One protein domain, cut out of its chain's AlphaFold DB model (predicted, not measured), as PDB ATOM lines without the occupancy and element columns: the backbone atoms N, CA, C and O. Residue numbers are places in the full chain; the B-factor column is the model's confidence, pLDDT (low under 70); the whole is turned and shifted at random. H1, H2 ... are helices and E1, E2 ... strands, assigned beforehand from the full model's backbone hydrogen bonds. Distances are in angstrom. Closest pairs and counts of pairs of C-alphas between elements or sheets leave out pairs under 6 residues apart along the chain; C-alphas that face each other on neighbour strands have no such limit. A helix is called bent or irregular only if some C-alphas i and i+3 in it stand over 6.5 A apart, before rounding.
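Overview. This is residues 841 to 858, 896 to 935 and 952 to 1000 of the 1000 residues of the protein "ORC_WH_C domain-containing protein" of Fonticula alba (UniProt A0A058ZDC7). A small antiparallel sheet of three short strands, E1, E3 and E2, stands at one end of a core of three crossed helices, H4, H5 and H7, each of which touches the other two. H1 packs on H4, with the short H2 at its corner, and H6 packs on H5 toward the opposite end of a flat body whose C-alphas span 42 by 41 by 20 A. The printed part has 107 residues, with seven named helices and three named strands in the order H1 H2 H3 H4 E1 H5 H6 H7 E2 E3; the class is mostly helix. The whole is compact, with a radius of gyration of the C-alphas of 14.2 A.

Along the chain. Look first for the sheet: E1 is residues 917 to 919, E2 residues 983 to 985, and E3 residues 992 to 995, the longest strand, 9.6 A from first to last C-alpha. Find C-alpha 964 at (286.270, 216.316, 187.856); from there H7, residues 964 to 979, runs 22.2 A to C-alpha 979 at (293.174, 197.660, 177.927). H4 is residues 903 to 913, 16.3 A long, and is neither bent nor irregular, but only just: C-alphas 906 and 909 are 6.4 A apart. H5, residues 920 to 931, is 15.8 A long. The printed part begins with H1, residues 841 to 850, at C-alpha 841 (285.927, 189.941, 168.348); H1 is 13.8 A long. H6, residues 953 to 961, is 12.2 A long, and the short H2 and H3 are residues 853 to 856 and 896 to 899.

Arrangement. Start at the inner strand E3, whose neighbours are the edge strands E1 and E2. E1 and E3 are antiparallel, their directions at 141 degrees, with N 918 and O 993 within hydrogen-bond range at 2.8 A. E2 and E3 form an antiparallel hairpin, at 139 degrees, with N 984 and O 994 at 2.8 A. Three helices are on the sheet but only graze it: H7 with residues 974 to 978, H4 with residues 910 to 912, and H5, only just on it with 5 pairs of C-alphas within 10 A, with residues 920 to 923. H4 and H5 touch at a steep tilt of 55 degrees, opposite ways; their closest C-alphas are those of Ile 907 and Phe 927, 6.2 A apart. H4 and H7 touch at a steep tilt of 64 degrees, the same way, closest at the C-alphas of Ala 904 and Thr 973, 5.7 A. H7 touches H5 with residues 966 to 970 alone, closest at the C-alphas of Phe 924 and Phe 970, 6.7 A, at a steep tilt of 63 degrees, opposite ways. Farther out, H1 touches H4 and is about perpendicular to it at 78 degrees, with the C-alphas of Leu 849 and Ser 905 closest at 4.6 A. H1 and H2 only just touch, with 3 pairs of C-alphas within 8 A, and only at the corner, closest at the C-alphas of Ala 848 and Tyr 855, 6.7 A. H5 touches H6 with residues 925 to 929 alone, closest at the C-alphas of Val 928 and Met 961, 6.5 A. H3 touches no helix; it is close to H5 but not clearly touching, with the C-alphas of Arg 899 and Ala 931 closest at 6.6 A. In H1, H5, H6 and H7 every O i to N i+4 pair is within hydrogen-bond range, in H4 5 of 7 are, and H2 and H3 are too short for such a pair.

Size, cuts and confidence. The two C-alphas farthest apart are those of Pro 841 and Ser 952, 43.3 A. Two cuts interrupt the printed part: residues 859 to 895 are not printed, with C-alphas 858 and 896 12.5 A apart, and residues 936 to 951 are not printed, with C-alphas 935 and 952 10.7 A apart. Of the links that are printed whole, E2 to E3 is short and the others are tight. The mean pLDDT of the printed part is 92.0; residue 935 and residues 998 to 1000 are under 70, and Leu 1000 is the chain's last residue.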
ATOM      1  N   PRO A 841     286.041 189.065 167.194       93.25
ATOM      2  CA  PRO A 841     285.927 189.941 168.348       93.25
ATOM      3  C   PRO A 841     286.198 191.395 167.955       93.25
ATOM      4  O   PRO A 841     285.645 192.292 168.583       93.25
ATOM      5  N   GLY A 842     286.985 191.646 166.903       92.44
ATOM      6  CA  GLY A 842     287.308 192.994 166.462       92.44
ATOM      7  C   GLY A 842     286.125 193.711 165.841       92.44
ATOM      8  O   GLY A 842     285.767 194.810 166.272       92.44
ATOM      9  N   GLN A 843     285.432 193.064 164.909       92.56
ATOM     10  CA  GLN A 843     284.169 193.573 164.386       92.56
ATOM     11  C   GLN A 843     283.107 193.694 165.487       92.56
ATOM     12  O   GLN A 843     282.384 194.690 165.517       92.56
ATOM     13  N   SER A 844     283.038 192.737 166.418       93.94
ATOM     14  CA  SER A 844     282.079 192.771 167.533       93.94
ATOM     15  C   SER A 844     282.321 193.960 168.468       93.94
ATOM     16  O   SER A 844     281.389 194.702 168.771       93.94
ATOM     17  N   ILE A 845     283.574 194.208 168.865       95.00
ATOM     18  CA  ILE A 845     283.963 195.368 169.681       95.00
ATOM     19  C   ILE A 845     283.685 196.665 168.919       95.00
ATOM     20  O   ILE A 845     283.069 197.576 169.467       95.00
ATOM     21  N   ARG A 846     284.066 196.754 167.636       94.25
ATOM     22  CA  ARG A 846     283.797 197.944 166.813       94.25
ATOM     23  C   ARG A 846     282.306 198.220 166.681       94.25
ATOM     24  O   ARG A 846     281.897 199.369 166.801       94.25
ATOM     25  N   ARG A 847     281.485 197.188 166.472       95.25
ATOM     26  CA  ARG A 847     280.026 197.322 166.404       95.25
ATOM     27  C   ARG A 847     279.443 197.738 167.752       95.25
ATOM     28  O   ARG A 847     278.576 198.602 167.768       95.25
ATOM     29  N   ALA A 848     279.934 197.181 168.860       96.12
ATOM     30  CA  ALA A 848     279.495 197.554 170.202       96.12
ATOM     31  C   ALA A 848     279.835 199.015 170.529       96.12
ATOM     32  O   ALA A 848     278.993 199.743 171.047       96.12
ATOM     33  N   LEU A 849     281.033 199.473 170.161       95.75
ATOM     34  CA  LEU A 849     281.459 200.854 170.369       95.75
ATOM     35  C   LEU A 849     280.746 201.830 169.420       95.75
ATOM     36  O   LEU A 849     280.302 202.886 169.863       95.75
ATOM     37  N   ALA A 850     280.582 201.485 168.139       95.44
ATOM     38  CA  ALA A 850     279.933 202.343 167.144       95.44
ATOM     39  C   ALA A 850     278.401 202.390 167.266       95.44
ATOM     40  O   ALA A 850     277.771 203.380 166.893       95.44
ATOM     41  N   SER A 851     277.779 201.302 167.713       94.31
ATOM     42  CA  SER A 851     276.325 201.122 167.747       94.31
ATOM     43  C   SER A 851     275.927 200.275 168.962       94.31
ATOM     44  O   SER A 851     275.474 199.138 168.798       94.31
ATOM     45  N   PRO A 852     276.071 200.813 170.189       94.75
ATOM     46  CA  PRO A 852     275.790 200.080 171.431       94.75
ATOM     47  C   PRO A 852     274.337 199.596 171.516       94.75
ATOM     48  O   PRO A 852     274.051 198.570 172.124       94.75
ATOM     49  N   GLU A 853     273.429 200.287 170.827       92.06
ATOM     50  CA  GLU A 853     272.008 199.954 170.663       92.06
ATOM     51  C   GLU A 853     271.791 198.539 170.083       92.06
ATOM     52  O   GLU A 853     270.783 197.897 170.366       92.06
ATOM     53  N   ALA A 854     272.753 198.011 169.314       92.25
ATOM     54  CA  ALA A 854     272.692 196.647 168.788       92.25
ATOM     55  C   ALA A 854     272.825 195.566 169.878       92.25
ATOM     56  O   ALA A 854     272.403 194.438 169.646       92.25
ATOM     57  N   TYR A 855     273.406 195.905 171.035       92.94
ATOM     58  CA  TYR A 855     273.636 194.989 172.162       92.94
ATOM     59  C   TYR A 855     272.787 195.341 173.387       92.94
ATOM     60  O   TYR A 855     272.374 194.454 174.126       92.94
ATOM     61  N   LEU A 856     272.522 196.630 173.609       90.62
ATOM     62  CA  LEU A 856     271.714 197.118 174.731       90.62
ATOM     63  C   LEU A 856     270.211 197.176 174.404       90.62
ATOM     64  O   LEU A 856     269.404 197.468 175.282       90.62
ATOM     65  N   GLY A 857     269.838 196.912 173.148       89.44
ATOM     66  CA  GLY A 857     268.496 197.160 172.638       89.44
ATOM     67  C   GLY A 857     268.213 198.658 172.449       89.44
ATOM     68  O   GLY A 857     269.105 199.500 172.607       89.44
ATOM     69  N   PRO A 858     266.965 199.022 172.098       83.38
ATOM     70  CA  PRO A 858     266.556 200.417 172.067       83.38
ATOM     71  C   PRO A 858     266.692 200.988 173.480       83.38
ATOM     72  O   PRO A 858     266.019 200.527 174.402       83.38
ATOM     73  N   GLN A 896     268.591 213.405 172.441       80.12
ATOM     74  CA  GLN A 896     268.371 212.693 173.705       80.12
ATOM     75  C   GLN A 896     269.004 211.296 173.689       80.12
ATOM     76  O   GLN A 896     269.641 210.906 174.664       80.12
ATOM     77  N   GLN A 897     268.890 210.567 172.576       80.62
ATOM     78  CA  GLN A 897     269.536 209.264 172.405       80.62
ATOM     79  C   GLN A 897     271.064 209.372 172.431       80.62
ATOM     80  O   GLN A 897     271.714 208.519 173.028       80.62
ATOM     81  N   GLN A 898     271.639 210.430 171.850       81.44
ATOM     82  CA  GLN A 898     273.086 210.678 171.885       81.44
ATOM     83  C   GLN A 898     273.622 210.831 173.313       81.44
ATOM     84  O   GLN A 898     274.717 210.359 173.594       81.44
ATOM     85  N   ARG A 899     272.836 211.400 174.232       79.88
ATOM     86  CA  ARG A 899     273.236 211.595 175.638       79.88
ATOM     87  C   ARG A 899     273.186 210.338 176.493       79.88
ATOM     88  O   ARG A 899     273.856 210.270 177.514       79.88
ATOM     89  N   LEU A 900     272.371 209.365 176.099       85.88
ATOM     90  CA  LEU A 900     272.280 208.076 176.785       85.88
ATOM     91  C   LEU A 900     273.357 207.095 176.303       85.88
ATOM     92  O   LEU A 900     273.367 205.939 176.726       85.88
ATOM     93  N   ARG A 901     274.254 207.527 175.406       90.38
ATOM     94  CA  ARG A 901     275.328 206.672 174.907       90.38
ATOM     95  C   ARG A 901     276.395 206.457 175.985       90.38
ATOM     96  O   ARG A 901     276.762 207.409 176.669       90.38
ATOM     97  N   PRO A 902     276.931 205.232 176.111       95.69
ATOM     98  CA  PRO A 902     278.097 204.971 176.948       95.69
ATOM     99  C   PRO A 902     279.297 205.831 176.533       95.69
ATOM    100  O   PRO A 902     279.512 206.045 175.339       95.69
ATOM    101  N   ASP A 903     280.127 206.244 177.493       97.19
ATOM    102  CA  ASP A 903     281.300 207.105 177.248       97.19
ATOM    103  C   ASP A 903     282.250 206.531 176.189       97.19
ATOM    104  O   ASP A 903     282.707 207.238 175.292       97.19
ATOM    105  N   ALA A 904     282.462 205.214 176.221       97.19
ATOM    106  CA  ALA A 904     283.233 204.485 175.221       97.19
ATOM    107  C   ALA A 904     282.692 204.674 173.792       97.19
ATOM    108  O   ALA A 904     283.465 204.854 172.851       97.19
ATOM    109  N   SER A 905     281.370 204.703 173.621       96.31
ATOM    110  CA  SER A 905     280.725 204.947 172.328       96.31
ATOM    111  C   SER A 905     280.773 206.410 171.890       96.31
ATOM    112  O   SER A 905     280.643 206.678 170.697       96.31
ATOM    113  N   VAL A 906     280.970 207.351 172.818       95.88
ATOM    114  CA  VAL A 906     281.193 208.774 172.508       95.88
ATOM    115  C   VAL A 906     282.636 208.998 172.049       95.88
ATOM    116  O   VAL A 906     282.871 209.634 171.024       95.88
ATOM    117  N   ILE A 907     283.615 208.406 172.743       97.12
ATOM    118  CA  ILE A 907     285.036 208.543 172.385       97.12
ATOM    119  C   ILE A 907     285.385 207.771 171.108       97.12
ATOM    120  O   ILE A 907     286.223 208.226 170.329       97.12
ATOM    121  N   PHE A 908     284.752 206.624 170.841       97.19
ATOM    122  CA  PHE A 908     285.120 205.772 169.705       97.19
ATOM    123  C   PHE A 908     285.054 206.474 168.329       97.19
ATOM    124  O   PHE A 908     286.026 206.378 167.576       97.19
ATOM    125  N   PRO A 909     283.995 207.228 167.969       96.12
ATOM    126  CA  PRO A 909     283.976 208.026 166.744       96.12
ATOM    127  C   PRO A 909     285.092 209.076 166.671       96.12
ATOM    128  O   PRO A 909     285.647 209.290 165.592       96.12
ATOM    129  N   LEU A 910     285.437 209.714 167.794       96.00
ATOM    130  CA  LEU A 910     286.517 210.704 167.866       96.00
ATOM    131  C   LEU A 910     287.881 210.038 167.628       96.00
ATOM    132  O   LEU A 910     288.670 210.495 166.803       96.00
ATOM    133  N   TYR A 911     288.102 208.889 168.266       96.00
ATOM    134  CA  TYR A 911     289.248 208.009 168.046       96.00
ATOM    135  C   TYR A 911     289.364 207.543 166.581       96.00
ATOM    136  O   TYR A 911     290.455 207.549 166.002       96.00
ATOM    137  N   ALA A 912     288.246 207.159 165.958       95.12
ATOM    138  CA  ALA A 912     288.221 206.650 164.588       95.12
ATOM    139  C   ALA A 912     288.544 207.738 163.549       95.12
ATOM    140  O   ALA A 912     289.241 207.462 162.570       95.12
ATOM    141  N   ARG A 913     288.067 208.974 163.769       95.88
ATOM    142  CA  ARG A 913     288.355 210.136 162.903       95.88
ATOM    143  C   ARG A 913     289.756 210.704 163.114       95.88
ATOM    144  O   ARG A 913     290.301 211.319 162.201       95.88
ATOM    145  N   GLY A 914     290.317 210.533 164.307       94.88
ATOM    146  CA  GLY A 914     291.645 211.025 164.631       94.88
ATOM    147  C   GLY A 914     292.760 210.337 163.833       94.88
ATOM    148  O   GLY A 914     292.604 209.237 163.296       94.88
ATOM    149  N   GLY A 915     293.906 211.014 163.734       94.62
ATOM    150  CA  GLY A 915     295.098 210.484 163.074       94.62
ATOM    151  C   GLY A 915     295.772 209.352 163.861       94.62
ATOM    152  O   GLY A 915     295.312 208.922 164.914       94.62
ATOM    153  N   ARG A 916     296.924 208.876 163.370       96.25
ATOM    154  CA  ARG A 916     297.698 207.808 164.037       96.25
ATOM    155  C   ARG A 916     298.190 208.194 165.440       96.25
ATOM    156  O   ARG A 916     298.346 207.328 166.292       96.25
ATOM    157  N   LEU A 917     298.473 209.475 165.667       96.94
ATOM    158  CA  LEU A 917     298.795 210.035 166.980       96.94
ATOM    159  C   LEU A 917     297.645 210.950 167.389       96.94
ATOM    160  O   LEU A 917     297.317 211.878 166.651       96.94
ATOM    161  N   LEU A 918     297.058 210.677 168.546       97.69
ATOM    162  CA  LEU A 918     295.948 211.431 169.109       97.69
ATOM    163  C   LEU A 918     296.473 212.250 170.282       97.69
ATOM    164  O   LEU A 918     297.093 211.699 171.190       97.69
ATOM    165  N   ASN A 919     296.232 213.555 170.255       97.50
ATOM    166  CA  ASN A 919     296.465 214.421 171.400       97.50
ATOM    167  C   ASN A 919     295.353 214.173 172.432       97.50
ATOM    168  O   ASN A 919     294.171 214.300 172.106       97.50
ATOM    169  N   LEU A 920     295.721 213.797 173.659       97.38
ATOM    170  CA  LEU A 920     294.754 213.489 174.713       97.38
ATOM    171  C   LEU A 920     293.934 214.710 175.125       97.38
ATOM    172  O   LEU A 920     292.770 214.554 175.483       97.38
ATOM    173  N   TYR A 921     294.517 215.907 175.056       96.50
ATOM    174  CA  TYR A 921     293.809 217.133 175.398       96.50
ATOM    175  C   TYR A 921     292.706 217.441 174.381       96.50
ATOM    176  O   TYR A 921     291.555 217.612 174.769       96.50
ATOM    177  N   ASP A 922     293.023 217.413 173.083       97.25
ATOM    178  CA  ASP A 922     292.041 217.669 172.017       97.25
ATOM    179  C   ASP A 922     290.906 216.633 172.048       97.25
ATOM    180  O   ASP A 922     289.733 216.960 171.862       97.25
ATOM    181  N   LEU A 923     291.249 215.375 172.342       96.88
ATOM    182  CA  LEU A 923     290.277 214.296 172.497       96.88
ATOM    183  C   LEU A 923     289.389 214.489 173.738       96.88
ATOM    184  O   LEU A 923     288.192 214.216 173.668       96.88
ATOM    185  N   PHE A 924     289.950 214.979 174.850       97.38
ATOM    186  CA  PHE A 924     289.192 215.314 176.059       97.38
ATOM    187  C   PHE A 924     288.218 216.468 175.812       97.38
ATOM    188  O   PHE A 924     287.049 216.354 176.171       97.38
ATOM    189  N   VAL A 925     288.663 217.543 175.155       96.06
ATOM    190  CA  VAL A 925     287.805 218.690 174.812       96.06
ATOM    191  C   VAL A 925     286.631 218.243 173.940       96.06
ATOM    192  O   VAL A 925     285.486 218.581 174.230       96.06
ATOM    193  N   ALA A 926     286.894 217.423 172.917       95.88
ATOM    194  CA  ALA A 926     285.847 216.873 172.059       95.88
ATOM    195  C   ALA A 926     284.881 215.946 172.821       95.88
ATOM    196  O   ALA A 926     283.673 216.007 172.607       95.88
ATOM    197  N   PHE A 927     285.390 215.128 173.747       96.25
ATOM    198  CA  PHE A 927     284.551 214.296 174.611       96.25
ATOM    199  C   PHE A 927     283.638 215.139 175.509       96.25
ATOM    200  O   PHE A 927     282.450 214.853 175.595       96.25
ATOM    201  N   VAL A 928     284.166 216.184 176.155       95.56
ATOM    202  CA  VAL A 928     283.373 217.080 177.011       95.56
ATOM    203  C   VAL A 928     282.295 217.791 176.194       95.56
ATOM    204  O   VAL A 928     281.159 217.867 176.654       95.56
ATOM    205  N   ALA A 929     282.607 218.244 174.977       92.75
ATOM    206  CA  ALA A 929     281.633 218.888 174.094       92.75
ATOM    207  C   ALA A 929     280.443 217.972 173.747       92.75
ATOM    208  O   ALA A 929     279.303 218.436 173.723       92.75
ATOM    209  N   ASP A 930     280.693 216.675 173.533       90.94
ATOM    210  CA  ASP A 930     279.650 215.694 173.205       90.94
ATOM    211  C   ASP A 930     278.922 215.143 174.452       90.94
ATOM    212  O   ASP A 930     277.734 214.816 174.386       90.94
ATOM    213  N   ALA A 931     279.613 215.021 175.591       90.50
ATOM    214  CA  ALA A 931     279.089 214.400 176.811       90.50
ATOM    215  C   ALA A 931     278.410 215.386 177.779       90.50
ATOM    216  O   ALA A 931     277.596 214.963 178.608       90.50
ATOM    217  N   ALA A 932     278.738 216.681 177.718       88.31
ATOM    218  CA  ALA A 932     278.203 217.669 178.650       88.31
ATOM    219  C   ALA A 932     276.685 217.882 178.455       88.31
ATOM    220  O   ALA A 932     276.184 217.959 177.327       88.31
ATOM    221  N   PRO A 933     275.909 218.015 179.547       78.25
ATOM    222  CA  PRO A 933     274.484 218.301 179.452       78.25
ATOM    223  C   PRO A 933     274.269 219.698 178.856       78.25
ATOM    224  O   PRO A 933     274.679 220.698 179.438       78.25
ATOM    225  N   THR A 934     273.586 219.791 177.710       76.62
ATOM    226  CA  THR A 934     273.255 221.103 177.126       76.62
ATOM    227  C   THR A 934     272.406 221.905 178.132       76.62
ATOM    228  O   THR A 934     271.403 221.353 178.609       76.62
ATOM    229  N   PRO A 935     272.741 223.179 178.418       66.62
ATOM    230  CA  PRO A 935     272.204 223.987 179.529       66.62
ATOM    231  C   PRO A 935     270.687 224.298 179.540       66.62
ATOM    232  O   PRO A 935     270.245 225.159 180.289       66.62
ATOM    233  N   SER A 952     278.056 232.254 177.405       87.94
ATOM    234  CA  SER A 952     278.577 231.921 176.079       87.94
ATOM    235  C   SER A 952     278.874 230.417 175.988       87.94
ATOM    236  O   SER A 952     279.179 229.778 176.995       87.94
ATOM    237  N   GLU A 953     278.787 229.820 174.793       82.31
ATOM    238  CA  GLU A 953     279.112 228.393 174.602       82.31
ATOM    239  C   GLU A 953     280.527 228.052 175.106       82.31
ATOM    240  O   GLU A 953     280.758 226.962 175.628       82.31
ATOM    241  N   GLU A 954     281.446 229.017 175.021       86.88
ATOM    242  CA  GLU A 954     282.812 228.931 175.534       86.88
ATOM    243  C   GLU A 954     282.855 228.875 177.069       86.88
ATOM    244  O   GLU A 954     283.510 227.995 177.623       86.88
ATOM    245  N   GLU A 955     282.086 229.714 177.775       88.00
ATOM    246  CA  GLU A 955     281.973 229.656 179.243       88.00
ATOM    247  C   GLU A 955     281.357 228.334 179.729       88.00
ATOM    248  O   GLU A 955     281.775 227.789 180.754       88.00
ATOM    249  N   VAL A 956     280.381 227.792 178.991       84.88
ATOM    250  CA  VAL A 956     279.758 226.495 179.303       84.88
ATOM    251  C   VAL A 956     280.761 225.354 179.114       84.88
ATOM    252  O   VAL A 956     280.861 224.483 179.981       84.88
ATOM    253  N   LEU A 957     281.530 225.367 178.021       86.06
ATOM    254  CA  LEU A 957     282.567 224.368 177.761       86.06
ATOM    255  C   LEU A 957     283.701 224.462 178.790       86.06
ATOM    256  O   LEU A 957     284.106 223.436 179.334       86.06
ATOM    257  N   GLU A 958     284.168 225.668 179.125       91.06
ATOM    258  CA  GLU A 958     285.171 225.874 180.173       91.06
ATOM    259  C   GLU A 958     284.692 225.375 181.539       91.06
ATOM    260  O   GLU A 958     285.464 224.767 182.285       91.06
ATOM    261  N   SER A 959     283.421 225.615 181.877       91.25
ATOM    262  CA  SER A 959     282.821 225.112 183.112       91.25
ATOM    263  C   SER A 959     282.778 223.580 183.124       91.25
ATOM    264  O   SER A 959     283.213 222.970 184.102       91.25
ATOM    265  N   ALA A 960     282.365 222.950 182.019       88.25
ATOM    266  CA  ALA A 960     282.328 221.493 181.880       88.25
ATOM    267  C   ALA A 960     283.732 220.855 181.881       88.25
ATOM    268  O   ALA A 960     283.924 219.777 182.435       88.25
ATOM    269  N   MET A 961     284.749 221.527 181.336       90.00
ATOM    270  CA  MET A 961     286.142 221.063 181.396       90.00
ATOM    271  C   MET A 961     286.726 221.078 182.817       90.00
ATOM    272  O   MET A 961     287.695 220.362 183.086       90.00
ATOM    273  N   ARG A 962     286.159 221.884 183.726       93.75
ATOM    274  CA  ARG A 962     286.531 221.915 185.150       93.75
ATOM    275  C   ARG A 962     285.810 220.845 185.977       93.75
ATOM    276  O   ARG A 962     286.154 220.687 187.147       93.75
ATOM    277  N   ASP A 963     284.865 220.107 185.390       94.88
ATOM    278  CA  ASP A 963     284.151 219.021 186.062       94.88
ATOM    279  C   ASP A 963     285.086 217.806 186.290       94.88
ATOM    280  O   ASP A 963     285.542 217.173 185.323       94.88
ATOM    281  N   PRO A 964     285.406 217.454 187.555       95.06
ATOM    282  CA  PRO A 964     286.270 216.316 187.856       95.06
ATOM    283  C   PRO A 964     285.660 214.977 187.421       95.06
ATOM    284  O   PRO A 964     286.418 214.058 187.094       95.06
ATOM    285  N   ASP A 965     284.331 214.865 187.355       94.25
ATOM    286  CA  ASP A 965     283.650 213.616 187.014       94.25
ATOM    287  C   ASP A 965     283.765 213.319 185.517       94.25
ATOM    288  O   ASP A 965     284.093 212.193 185.130       94.25
ATOM    289  N   LEU A 966     283.593 214.330 184.655       94.06
ATOM    290  CA  LEU A 966     283.829 214.191 183.211       94.06
ATOM    291  C   LEU A 966     285.291 213.838 182.912       94.06
ATOM    292  O   LEU A 966     285.561 212.981 182.068       94.06
ATOM    293  N   ARG A 967     286.243 214.424 183.648       95.69
ATOM    294  CA  ARG A 967     287.664 214.069 183.535       95.69
ATOM    295  C   ARG A 967     287.931 212.625 183.960       95.69
ATOM    296  O   ARG A 967     288.662 211.916 183.268       95.69
ATOM    297  N   ALA A 968     287.346 212.172 185.066       96.50
ATOM    298  CA  ALA A 968     287.486 210.795 185.533       96.50
ATOM    299  C   ALA A 968     286.880 209.787 184.539       96.50
ATOM    300  O   ALA A 968     287.520 208.785 184.217       96.50
ATOM    301  N   ARG A 969     285.690 210.080 183.995       96.62
ATOM    302  CA  ARG A 969     285.019 209.276 182.955       96.62
ATOM    303  C   ARG A 969     285.844 209.180 181.676       96.62
ATOM    304  O   ARG A 969     286.026 208.083 181.143       96.62
ATOM    305  N   PHE A 970     286.412 210.299 181.229       97.75
ATOM    306  CA  PHE A 970     287.322 210.324 180.087       97.75
ATOM    307  C   PHE A 970     288.553 209.447 180.326       97.75
ATOM    308  O   PHE A 970     288.824 208.544 179.538       97.75
ATOM    309  N   LEU A 971     289.276 209.664 181.431       97.25
ATOM    310  CA  LEU A 971     290.493 208.908 181.745       97.25
ATOM    311  C   LEU A 971     290.220 207.408 181.884       97.25
ATOM    312  O   LEU A 971     291.009 206.600 181.396       97.25
ATOM    313  N   ARG A 972     289.086 207.037 182.487       97.81
ATOM    314  CA  ARG A 972     288.619 205.649 182.540       97.81
ATOM    315  C   ARG A 972     288.363 205.082 181.143       97.81
ATOM    316  O   ARG A 972     288.772 203.969 180.851       97.81
ATOM    317  N   THR A 973     287.721 205.838 180.263       98.00
ATOM    318  CA  THR A 973     287.448 205.365 178.899       98.00
ATOM    319  C   THR A 973     288.741 205.204 178.090       98.00
ATOM    320  O   THR A 973     288.904 204.229 177.359       98.00
ATOM    321  N   ILE A 974     289.709 206.113 178.257       98.06
ATOM    322  CA  ILE A 974     291.043 205.987 177.651       98.06
ATOM    323  C   ILE A 974     291.786 204.759 178.192       98.06
ATOM    324  O   ILE A 974     292.416 204.042 177.412       98.06
ATOM    325  N   SER A 975     291.695 204.473 179.496       97.50
ATOM    326  CA  SER A 975     292.306 203.270 180.069       97.50
ATOM    327  C   SER A 975     291.617 201.986 179.596       97.50
ATOM    328  O   SER A 975     292.310 201.022 179.283       97.50
ATOM    329  N   GLU A 976     290.291 201.983 179.432       97.62
ATOM    330  CA  GLU A 976     289.539 200.882 178.812       97.62
ATOM    331  C   GLU A 976     289.960 200.664 177.347       97.62
ATOM    332  O   GLU A 976     290.183 199.530 176.925       97.62
ATOM    333  N   PHE A 977     290.161 201.735 176.574       97.19
ATOM    334  CA  PHE A 977     290.655 201.645 175.194       97.19
ATOM    335  C   PHE A 977     292.090 201.111 175.130       97.19
ATOM    336  O   PHE A 977     292.410 200.339 174.227       97.19
ATOM    337  N   SER A 978     292.948 201.491 176.079       96.12
ATOM    338  CA  SER A 978     294.298 200.932 176.218       96.12
ATOM    339  C   SER A 978     294.252 199.441 176.576       96.12
ATOM    340  O   SER A 978     294.925 198.629 175.945       96.12
ATOM    341  N   LEU A 979     293.373 199.051 177.508       95.75
ATOM    342  CA  LEU A 979     293.174 197.660 177.927       95.75
ATOM    343  C   LEU A 979     292.688 196.760 176.780       95.75
ATOM    344  O   LEU A 979     293.161 195.635 176.640       95.75
ATOM    345  N   ILE A 980     291.764 197.254 175.950       95.50
ATOM    346  CA  ILE A 980     291.258 196.543 174.761       95.50
ATOM    347  C   ILE A 980     292.284 196.589 173.605       95.50
ATOM    348  O   ILE A 980     292.135 195.895 172.601       95.50
ATOM    349  N   GLY A 981     293.355 197.374 173.749       95.50
ATOM    350  CA  GLY A 981     294.428 197.497 172.769       95.50
ATOM    351  C   GLY A 981     294.111 198.433 171.605       95.50
ATOM    352  O   GLY A 981     294.813 198.385 170.608       95.50
ATOM    353  N   LEU A 982     293.086 199.287 171.701       96.12
ATOM    354  CA  LEU A 982     292.806 200.342 170.712       96.12
ATOM    355  C   LEU A 982     293.839 201.476 170.785       96.12
ATOM    356  O   LEU A 982     294.159 202.120 169.783       96.12
ATOM    357  N   LEU A 983     294.376 201.722 171.978       96.94
ATOM    358  CA  LEU A 983     295.376 202.748 172.233       96.94
ATOM    359  C   LEU A 983     296.665 202.126 172.761       96.94
ATOM    360  O   LEU A 983     296.641 201.202 173.565       96.94
ATOM    361  N   GLN A 984     297.791 202.677 172.327       96.75
ATOM    362  CA  GLN A 984     299.109 202.397 172.870       96.75
ATOM    363  C   GLN A 984     299.716 203.707 173.371       96.75
ATOM    364  O   GLN A 984     299.680 204.729 172.680       96.75
ATOM    365  N   GLU A 985     300.292 203.691 174.570       95.12
ATOM    366  CA  GLU A 985     301.018 204.849 175.095       95.12
ATOM    367  C   GLU A 985     302.171 205.221 174.153       95.12
ATOM    368  O   GLU A 985     302.957 204.369 173.726       95.12
ATOM    369  N   SER A 986     302.253 206.501 173.784       95.19
ATOM    370  CA  SER A 986     303.261 206.985 172.847       95.19
ATOM    371  C   SER A 986     304.320 207.795 173.574       95.19
ATOM    372  O   SER A 986     304.060 208.888 174.060       95.19
ATOM    373  N   ASN A 987     305.564 207.323 173.528       96.00
ATOM    374  CA  ASN A 987     306.718 208.114 173.967       96.00
ATOM    375  C   ASN A 987     307.194 209.110 172.893       96.00
ATOM    376  O   ASN A 987     308.214 209.771 173.072       96.00
ATOM    377  N   ARG A 988     306.509 209.198 171.739       94.62
ATOM    378  CA  ARG A 988     306.940 210.064 170.627       94.62
ATOM    379  C   ARG A 988     306.646 211.537 170.886       94.62
ATOM    380  O   ARG A 988     307.380 212.387 170.392       94.62
ATOM    381  N   ARG A 989     305.552 211.835 171.589       95.94
ATOM    382  CA  ARG A 989     305.123 213.191 171.949       95.94
ATOM    383  C   ARG A 989     304.453 213.151 173.314       95.94
ATOM    384  O   ARG A 989     303.711 212.216 173.596       95.94
ATOM    385  N   GLN A 990     304.714 214.169 174.125       95.69
ATOM    386  CA  GLN A 990     304.077 214.329 175.426       95.69
ATOM    387  C   GLN A 990     302.555 214.455 175.254       95.69
ATOM    388  O   GLN A 990     302.100 215.085 174.301       95.69
ATOM    389  N   ASP A 991     301.793 213.814 176.139       95.00
ATOM    390  CA  ASP A 991     300.321 213.819 176.166       95.00
ATOM    391  C   ASP A 991     299.648 213.299 174.883       95.00
ATOM    392  O   ASP A 991     298.501 213.630 174.578       95.00
ATOM    393  N   HIS A 992     300.353 212.458 174.121       97.06
ATOM    394  CA  HIS A 992     299.791 211.773 172.965       97.06
ATOM    395  C   HIS A 992     299.663 210.274 173.219       97.06
ATOM    396  O   HIS A 992     300.539 209.632 173.796       97.06
ATOM    397  N   VAL A 993     298.603 209.696 172.672       97.50
ATOM    398  CA  VAL A 993     298.447 208.247 172.536       97.50
ATOM    399  C   VAL A 993     298.547 207.875 171.068       97.50
ATOM    400  O   VAL A 993     298.138 208.621 170.176       97.50
ATOM    401  N   GLN A 994     299.159 206.733 170.791       97.00
ATOM    402  CA  GLN A 994     299.201 206.181 169.454       97.00
ATOM    403  C   GLN A 994     297.990 205.277 169.272       97.00
ATOM    404  O   GLN A 994     297.741 204.380 170.074       97.00
ATOM    405  N   ARG A 995     297.255 205.489 168.184       96.00
ATOM    406  CA  ARG A 995     296.262 204.528 167.742       96.00
ATOM    407  C   ARG A 995     296.975 203.231 167.383       96.00
ATOM    408  O   ARG A 995     297.875 203.234 166.538       96.00
ATOM    409  N   ALA A 996     296.596 202.142 168.034       92.50
ATOM    410  CA  ALA A 996     297.066 200.843 167.620       92.50
ATOM    411  C   ALA A 996     296.336 200.498 166.319       92.50
ATOM    412  O   ALA A 996     295.108 200.409 166.288       92.50
ATOM    413  N   ASP A 997     297.089 200.315 165.233       77.75
ATOM    414  CA  ASP A 997     296.578 199.686 164.012       77.75
ATOM    415  C   ASP A 997     296.424 198.186 164.300       77.75
ATOM    416  O   ASP A 997     297.077 197.334 163.699       77.75
ATOM    417  N   VAL A 998     295.625 197.844 165.313       66.75
ATOM    418  CA  VAL A 998     295.172 196.475 165.470       66.75
ATOM    419  C   VAL A 998     294.317 196.233 164.240       66.75
ATOM    420  O   VAL A 998     293.416 197.025 163.956       66.75
ATOM    421  N   GLY A 999     294.618 195.178 163.485       56.12
ATOM    422  CA  GLY A 999     293.741 194.669 162.431       56.12
ATOM    423  C   GLY A 999     292.446 194.105 163.022       56.12
ATOM    424  O   GLY A 999     292.138 192.941 162.797       56.12
ATOM    425  N   LEU A1000     291.765 194.905 163.852       47.84
ATOM    426  CA  LEU A1000     290.421 194.691 164.361       47.84
ATOM    427  C   LEU A1000     289.425 194.778 163.231       47.84
ATOM    428  O   LEU A1000     289.617 195.578 162.276       47.84
TER     429      LEU A1000